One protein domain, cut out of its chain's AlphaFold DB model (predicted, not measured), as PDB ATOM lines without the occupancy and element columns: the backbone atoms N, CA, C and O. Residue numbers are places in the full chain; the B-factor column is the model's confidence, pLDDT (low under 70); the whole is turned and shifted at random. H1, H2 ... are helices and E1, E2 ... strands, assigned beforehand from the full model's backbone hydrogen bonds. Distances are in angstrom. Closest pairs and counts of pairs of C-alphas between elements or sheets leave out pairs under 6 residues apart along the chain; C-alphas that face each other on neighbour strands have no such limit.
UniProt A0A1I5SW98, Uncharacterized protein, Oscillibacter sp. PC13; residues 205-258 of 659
ATOM      1  N   LYS A 205     152.796 105.413 119.335       84.88
ATOM      2  CA  LYS A 205     152.221 104.728 118.156       84.88
ATOM      3  C   LYS A 205     150.694 104.506 118.225       84.88
ATOM      4  O   LYS A 205     150.157 103.751 117.411       84.88
ATOM      5  N   GLY A 206     150.018 105.149 119.175       87.81
ATOM      6  CA  GLY A 206     148.598 105.000 119.476       87.81
ATOM      7  C   GLY A 206     148.302 103.834 120.427       87.81
ATOM      8  O   GLY A 206     148.964 102.796 120.391       87.81
ATOM      9  N   PHE A 207     147.278 104.010 121.262       89.88
ATOM     10  CA  PHE A 207     146.744 103.025 122.206       89.88
ATOM     11  C   PHE A 207     145.569 102.255 121.581       89.88
ATOM     12  O   PHE A 207     144.616 102.867 121.108       89.88
ATOM     13  N   ARG A 208     145.588 100.919 121.570       90.50
ATOM     14  CA  ARG A 208     144.515 100.088 120.985       90.50
ATOM     15  C   ARG A 208     143.345  99.918 121.951       90.50
ATOM     16  O   ARG A 208     143.455  99.188 122.934       90.50
ATOM     17  N   MET A 209     142.198 100.499 121.603       84.12
ATOM     18  CA  MET A 209     141.024 100.591 122.483       84.12
ATOM     19  C   MET A 209     140.458  99.232 122.926       84.12
ATOM     20  O   MET A 209     140.006  99.097 124.056       84.12
ATOM     21  N   GLU A 210     140.517  98.216 122.063       84.06
ATOM     22  CA  GLU A 210     139.969  96.873 122.329       84.06
ATOM     23  C   GLU A 210     141.014  95.885 122.897       84.06
ATOM     24  O   GLU A 210     140.742  94.697 123.079       84.06
ATOM     25  N   SER A 211     142.242  96.341 123.170       87.69
ATOM     26  CA  SER A 211     143.350  95.472 123.582       87.69
ATOM     27  C   SER A 211     143.483  95.387 125.103       87.69
ATOM     28  O   SER A 211     144.129  96.220 125.740       87.69
ATOM     29  N   SER A 212     142.983  94.300 125.695       86.31
ATOM     30  CA  SER A 212     143.189  93.992 127.123       86.31
ATOM     31  C   SER A 212     144.675  93.892 127.517       86.31
ATOM     32  O   SER A 212     145.046  94.162 128.660       86.31
ATOM     33  N   LEU A 213     145.561  93.562 126.568       88.62
ATOM     34  CA  LEU A 213     147.013  93.605 126.766       88.62
ATOM     35  C   LEU A 213     147.555  95.037 126.869       88.62
ATOM     36  O   LEU A 213     148.507  95.260 127.617       88.62
ATOM     37  N   GLU A 214     146.976  96.001 126.150       90.06
ATOM     38  CA  GLU A 214     147.379  97.406 126.264       90.06
ATOM     39  C   GLU A 214     146.799  98.073 127.505       90.06
ATOM     40  O   GLU A 214     147.539  98.799 128.159       90.06
ATOM     41  N   ILE A 215     145.578  97.736 127.935       90.50
ATOM     42  CA  ILE A 215     145.041  98.204 129.227       90.50
ATOM     43  C   ILE A 215     145.929  97.726 130.393       90.50
ATOM     44  O   ILE A 215     146.316  98.517 131.255       90.50
ATOM     45  N   ARG A 216     146.367  96.457 130.387       90.06
ATOM     46  CA  ARG A 216     147.331  95.937 131.383       90.06
ATOM     47  C   ARG A 216     148.677  96.666 131.350       90.06
ATOM     48  O   ARG A 216     149.266  96.904 132.404       90.06
ATOM     49  N   ARG A 217     149.176  97.024 130.161       92.44
ATOM     50  CA  ARG A 217     150.390  97.849 130.019       92.44
ATOM     51  C   ARG A 217     150.162  99.260 130.554       92.44
ATOM     52  O   ARG A 217     151.005  99.746 131.296       92.44
ATOM     53  N   PHE A 218     149.025  99.874 130.238       94.12
ATOM     54  CA  PHE A 218     148.651 101.210 130.688       94.12
ATOM     55  C   PHE A 218     148.630 101.295 132.215       94.12
ATOM     56  O   PHE A 218     149.341 102.128 132.765       94.12
ATOM     57  N   ARG A 219     147.948 100.364 132.904       93.50
ATOM     58  CA  ARG A 219     147.976 100.271 134.378       93.50
ATOM     59  C   ARG A 219     149.405 100.182 134.924       93.50
ATOM     60  O   ARG A 219     149.753 100.918 135.836       93.50
ATOM     61  N   LYS A 220     150.257  99.331 134.334       93.38
ATOM     62  CA  LYS A 220     151.666  99.190 134.748       93.38
ATOM     63  C   LYS A 220     152.456 100.497 134.591       93.38
ATOM     64  O   LYS A 220     153.229 100.841 135.481       93.38
ATOM     65  N   TYR A 221     152.298 101.194 133.466       93.88
ATOM     66  CA  TYR A 221     152.992 102.457 133.210       93.88
ATOM     67  C   TYR A 221     152.453 103.596 134.081       93.88
ATOM     68  O   TYR A 221     153.244 104.368 134.612       93.88
ATOM     69  N   TYR A 222     151.142 103.642 134.318       94.06
ATOM     70  CA  TYR A 222     150.512 104.567 135.255       94.06
ATOM     71  C   TYR A 222     151.071 104.409 136.672       94.06
ATOM     72  O   TYR A 222     151.511 105.395 137.257       94.06
ATOM     73  N   SER A 223     151.159 103.179 137.193       92.12
ATOM     74  CA  SER A 223     151.762 102.933 138.510       92.12
ATOM     75  C   SER A 223     153.241 103.328 138.573       92.12
ATOM     76  O   SER A 223     153.713 103.772 139.617       92.12
ATOM     77  N   ALA A 224     153.978 103.177 137.467       91.56
ATOM     78  CA  ALA A 224     155.398 103.521 137.395       91.56
ATOM     79  C   ALA A 224     155.660 105.037 137.318       91.56
ATOM     80  O   ALA A 224     156.645 105.495 137.889       91.56
ATOM     81  N   ILE A 225     154.799 105.796 136.631       90.69
ATOM     82  CA  ILE A 225     154.936 107.253 136.453       90.69
ATOM     83  C   ILE A 225     154.335 108.010 137.645       90.69
ATOM     84  O   ILE A 225     154.971 108.906 138.192       90.69
ATOM     85  N   ASN A 226     153.136 107.619 138.089       88.19
ATOM     86  CA  ASN A 226     152.349 108.364 139.079       88.19
ATOM     87  C   ASN A 226     152.510 107.835 140.519       88.19
ATOM     88  O   ASN A 226     151.929 108.384 141.452       88.19
ATOM     89  N   GLY A 227     153.262 106.745 140.721       83.81
ATOM     90  CA  GLY A 227     153.573 106.184 142.045       83.81
ATOM     91  C   GLY A 227     152.394 105.555 142.804       83.81
ATOM     92  O   GLY A 227     152.555 105.187 143.967       83.81
ATOM     93  N   LYS A 228     151.224 105.420 142.168       90.00
ATOM     94  CA  LYS A 228     149.981 104.870 142.735       90.00
ATOM     95  C   LYS A 228     149.313 103.916 141.742       90.00
ATOM     96  O   LYS A 228     149.382 104.148 140.536       90.00
ATOM     97  N   GLU A 229     148.666 102.856 142.221       88.75
ATOM     98  CA  GLU A 229     147.922 101.955 141.331       88.75
ATOM     99  C   GLU A 229     146.661 102.625 140.765       88.75
ATOM    100  O   GLU A 229     146.069 103.510 141.382       88.75
ATOM    101  N   LEU A 230     146.270 102.213 139.558       90.44
ATOM    102  CA  LEU A 230     145.060 102.688 138.891       90.44
ATOM    103  C   LEU A 230     143.893 101.750 139.206       90.44
ATOM    104  O   LEU A 230     143.860 100.631 138.687       90.44
ATOM    105  N   GLU A 231     142.949 102.211 140.027       88.56
ATOM    106  CA  GLU A 231     141.774 101.438 140.465       88.56
ATOM    107  C   GLU A 231     140.603 101.457 139.459       88.56
ATOM    108  O   GLU A 231     139.746 100.576 139.506       88.56
ATOM    109  N   ASP A 232     140.588 102.406 138.513       88.38
ATOM    110  CA  ASP A 232     139.567 102.552 137.460       88.38
ATOM    111  C   ASP A 232     139.278 101.226 136.727       88.38
ATOM    112  O   ASP A 232     140.195 100.442 136.482       88.38
ATOM    113  N   SER A 233     138.036 100.960 136.304       87.75
ATOM    114  CA  SER A 233     137.726  99.761 135.499       87.75
ATOM    115  C   SER A 233     138.299  99.851 134.075       87.75
ATOM    116  O   SER A 233     138.631 100.934 133.597       87.75
ATOM    117  N   ASP A 234     138.407  98.723 133.364       85.62
ATOM    118  CA  ASP A 234     138.895  98.698 131.972       85.62
ATOM    119  C   ASP A 234     138.008  99.571 131.041       85.62
ATOM    120  O   ASP A 234     138.505 100.252 130.138       85.62
ATOM    121  N   GLU A 235     136.700  99.636 131.312       85.31
ATOM    122  CA  GLU A 235     135.738 100.517 130.634       85.31
ATOM    123  C   GLU A 235     135.940 101.996 130.993       85.31
ATOM    124  O   GLU A 235     135.773 102.863 130.135       85.31
ATOM    125  N   LEU A 236     136.294 102.307 132.244       87.31
ATOM    126  CA  LEU A 236     136.545 103.683 132.678       87.31
ATOM    127  C   LEU A 236     137.874 104.212 132.115       87.31
ATOM    128  O   LEU A 236     137.922 105.346 131.641       87.31
ATOM    129  N   ILE A 237     138.910 103.366 132.057       86.81
ATOM    130  CA  ILE A 237     140.195 103.682 131.413       86.81
ATOM    131  C   ILE A 237     139.983 104.034 129.941       86.81
ATOM    132  O   ILE A 237     140.417 105.089 129.480       86.81
ATOM    133  N   THR A 238     139.284 103.174 129.198       87.12
ATOM    134  CA  THR A 238     139.012 103.408 127.773       87.12
ATOM    135  C   THR A 238     138.136 104.646 127.556       87.12
ATOM    136  O   THR A 238     138.430 105.445 126.666       87.12
ATOM    137  N   GLN A 239     137.134 104.895 128.408       85.12
ATOM    138  CA  GLN A 239     136.367 106.146 128.377       85.12
ATOM    139  C   GLN A 239     137.249 107.378 128.616       85.12
ATOM    140  O   GLN A 239     137.162 108.332 127.845       85.12
ATOM    141  N   ASN A 240     138.113 107.371 129.633       86.75
ATOM    142  CA  ASN A 240     138.977 108.507 129.955       86.75
ATOM    143  C   ASN A 240     140.012 108.780 128.852       86.75
ATOM    144  O   ASN A 240     140.132 109.925 128.417       86.75
ATOM    145  N   ILE A 241     140.648 107.742 128.296       88.25
ATOM    146  CA  ILE A 241     141.523 107.865 127.116       88.25
ATOM    147  C   ILE A 241     140.752 108.473 125.929       88.25
ATOM    148  O   ILE A 241     141.250 109.386 125.274       88.25
ATOM    149  N   SER A 242     139.507 108.050 125.678       84.69
ATOM    150  CA  SER A 242     138.703 108.582 124.563       84.69
ATOM    151  C   SER A 242     138.317 110.064 124.691       84.69
ATOM    152  O   SER A 242     137.999 110.687 123.680       84.69
ATOM    153  N   LYS A 243     138.358 110.649 125.900       84.62
ATOM    154  CA  LYS A 243     138.096 112.085 126.125       84.62
ATOM    155  C   LYS A 243     139.280 112.967 125.706       84.62
ATOM    156  O   LYS A 243     139.061 114.114 125.329       84.62
ATOM    157  N   ILE A 244     140.507 112.446 125.798       86.38
ATOM    158  CA  ILE A 244     141.759 113.196 125.580       86.38
ATOM    159  C   ILE A 244     142.484 112.834 124.278       86.38
ATOM    160  O   ILE A 244     143.426 113.517 123.883       86.38
ATOM    161  N   CYS A 245     142.051 111.771 123.598       86.75
ATOM    162  CA  CYS A 245     142.675 111.284 122.375       86.75
ATOM    163  C   CYS A 245     141.787 111.395 121.140       86.75
ATOM    164  O   CYS A 245     140.566 111.253 121.180       86.75
ATOM    165  N   LEU A 246     142.452 111.534 119.999       87.94
ATOM    166  CA  LEU A 246     141.877 111.356 118.679       87.94
ATOM    167  C   LEU A 246     141.743 109.857 118.384       87.94
ATOM    168  O   LEU A 246     142.727 109.118 118.445       87.94
ATOM    169  N   LEU A 247     140.533 109.404 118.047       85.69
ATOM    170  CA  LEU A 247     140.277 108.016 117.657       85.69
ATOM    171  C   LEU A 247     140.446 107.834 116.142       85.69
ATOM    172  O   LEU A 247     139.743 108.473 115.359       85.69
ATOM    173  N   TYR A 248     141.349 106.940 115.736       84.31
ATOM    174  CA  TYR A 248     141.605 106.582 114.339       84.31
ATOM    175  C   TYR A 248     141.989 105.100 114.218       84.31
ATOM    176  O   TYR A 248     142.803 104.615 115.000       84.31
ATOM    177  N   ASP A 249     141.390 104.378 113.265       79.88
ATOM    178  CA  ASP A 249     141.658 102.951 112.985       79.88
ATOM    179  C   ASP A 249     141.745 102.053 114.248       79.88
ATOM    180  O   ASP A 249     142.727 101.354 114.503       79.88
ATOM    181  N   GLY A 250     140.735 102.146 115.125       81.19
ATOM    182  CA  GLY A 250     140.658 101.374 116.378       81.19
ATOM    183  C   GLY A 250     141.664 101.775 117.474       81.19
ATOM    184  O   GLY A 250     141.720 101.131 118.528       81.19
ATOM    185  N   LYS A 251     142.451 102.835 117.258       88.44
ATOM    186  CA  LYS A 251     143.447 103.358 118.201       88.44
ATOM    187  C   LYS A 251     143.106 104.769 118.671       88.44
ATOM    188  O   LYS A 251     142.456 105.534 117.967       88.44
ATOM    189  N   ALA A 252     143.611 105.113 119.846       88.56
ATOM    190  CA  ALA A 252     143.605 106.438 120.438       88.56
ATOM    191  C   ALA A 252     145.003 107.065 120.337       88.56
ATOM    192  O   ALA A 252     145.981 106.486 120.810       88.56
ATOM    193  N   TYR A 253     145.093 108.248 119.737       91.00
ATOM    194  CA  TYR A 253     146.321 109.025 119.585       91.00
ATOM    195  C   TYR A 253     146.228 110.311 120.410       91.00
ATOM    196  O   TYR A 253     145.237 111.037 120.317       91.00
ATOM    197  N   LEU A 254     147.244 110.603 121.225       90.56
ATOM    198  CA  LEU A 254     147.320 111.848 121.993       90.56
ATOM    199  C   LEU A 254     147.750 113.002 121.058       90.56
ATOM    200  O   LEU A 254     148.853 112.936 120.515       90.56
ATOM    201  N   PRO A 255     146.934 114.053 120.850       88.25
ATOM    202  CA  PRO A 255     147.216 115.088 119.848       88.25
ATOM    203  C   PRO A 255     148.547 115.828 120.059       88.25
ATOM    204  O   PRO A 255     149.247 116.091 119.083       88.25
ATOM    205  N   ASP A 256     148.941 116.061 121.315       85.56
ATOM    206  CA  ASP A 256     150.191 116.724 121.734       85.56
ATOM    207  C   ASP A 256     151.481 116.096 121.184       85.56
ATOM    208  O   ASP A 256     152.518 116.755 121.139       85.56
ATOM    209  N   ILE A 257     151.445 114.811 120.819       87.12
ATOM    210  CA  ILE A 257     152.596 114.078 120.270       87.12
ATOM    211  C   ILE A 257     152.413 113.699 118.801       87.12
ATOM    212  O   ILE A 257     153.343 113.173 118.195       87.12
ATOM    213  N   MET A 258     151.240 113.949 118.206       88.44
ATOM    214  CA  MET A 258     150.987 113.568 116.814       88.44
ATOM    215  C   MET A 258     151.838 114.359 115.822       88.44
ATOM    216  O   MET A 258     152.229 113.820 114.783       88.44
TER     217      MET A 258
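Overview. This is residues 205 to 258 of the 659 residues of an uncharacterized protein of Oscillibacter sp. PC13 (UniProt A0A1I5SW98). Two helices, H1 and H2, come together near their first residues as a loose V, and a small two-stranded hairpin, E1 and E2, sits near the later part of H2, away from H1. The first printed stretch runs beside the hairpin, with residues 207 to 208 pairing with E2, and the short helix H3 follows E2 at the end of the printed part. The printed part has 54 residues, with three named helices and two named strands in the order H1, H2, E1, E2, H3; the sheet E1 - E2 is antiparallel and the class is mostly helix. The whole is compact, with a radius of gyration of the C-alphas of 10.9 A and spans of 29 by 21 by 18 A.

Along the chain. Strand E1 covers residues 246 to 248 and strand E2 residues 251 to 253, each 6.5 A from first to last C-alpha. Helix H2 covers residues 234 to 244 and is 16.1 A long, with C-alpha 234 at (138.895, 98.698, 131.972). Helix H1, the longest, covers residues 212 to 226 and is 20.8 A long, starting at C-alpha 212 at (143.189, 93.992, 127.123). Helix H3 covers residues 255 to 258, is 5.1 A long, and ends at C-alpha 258 at (150.987, 113.568, 116.814).

Arrangement. E1 and E2 form a hairpin, antiparallel at 144 degrees between their directions. C-alphas 247 and 252 face each other at 4.6 A; N 246 and O 253 are within hydrogen-bond range at 2.8 A, as are N 248 and O 251 at 2.9 A. Residues 207 to 208 pair with residues 251 to 252 of E2, antiparallel. The closest C-alphas of H2 and E2 are those of Ser 242 and Ala 252, 6.8 A apart. The closest C-alphas of E1 and H3 are those of Leu 246 and Pro 255, 6.6 A apart. H1 and H2 are close but not clearly touching, with the C-alphas of Ile 215 and Asp 234 closest at 6.7 A. They run the same way at a steep tilt of 69 degrees, only just short of about perpendicular. H1 is apart from E1, E2 and H3, and H2 and H3 are only just apart, with closest C-alphas at 8.1 A. Every O i to N i+4 pair is within hydrogen-bond range in H1, and 6 of 7 are in H2; H3 is too short for such a pair.

Size, cuts and confidence. The two C-alphas farthest apart are those of Gly 227 and Asp 249, at 31.6 A. The printed part has no cut. The links H2 to E1, E1 to E2 and E2 to H3 are tight, and the link H1 to H2, with 7 residues, is short. The mean pLDDT of the printed part is 88.1, and no printed residue is under 70.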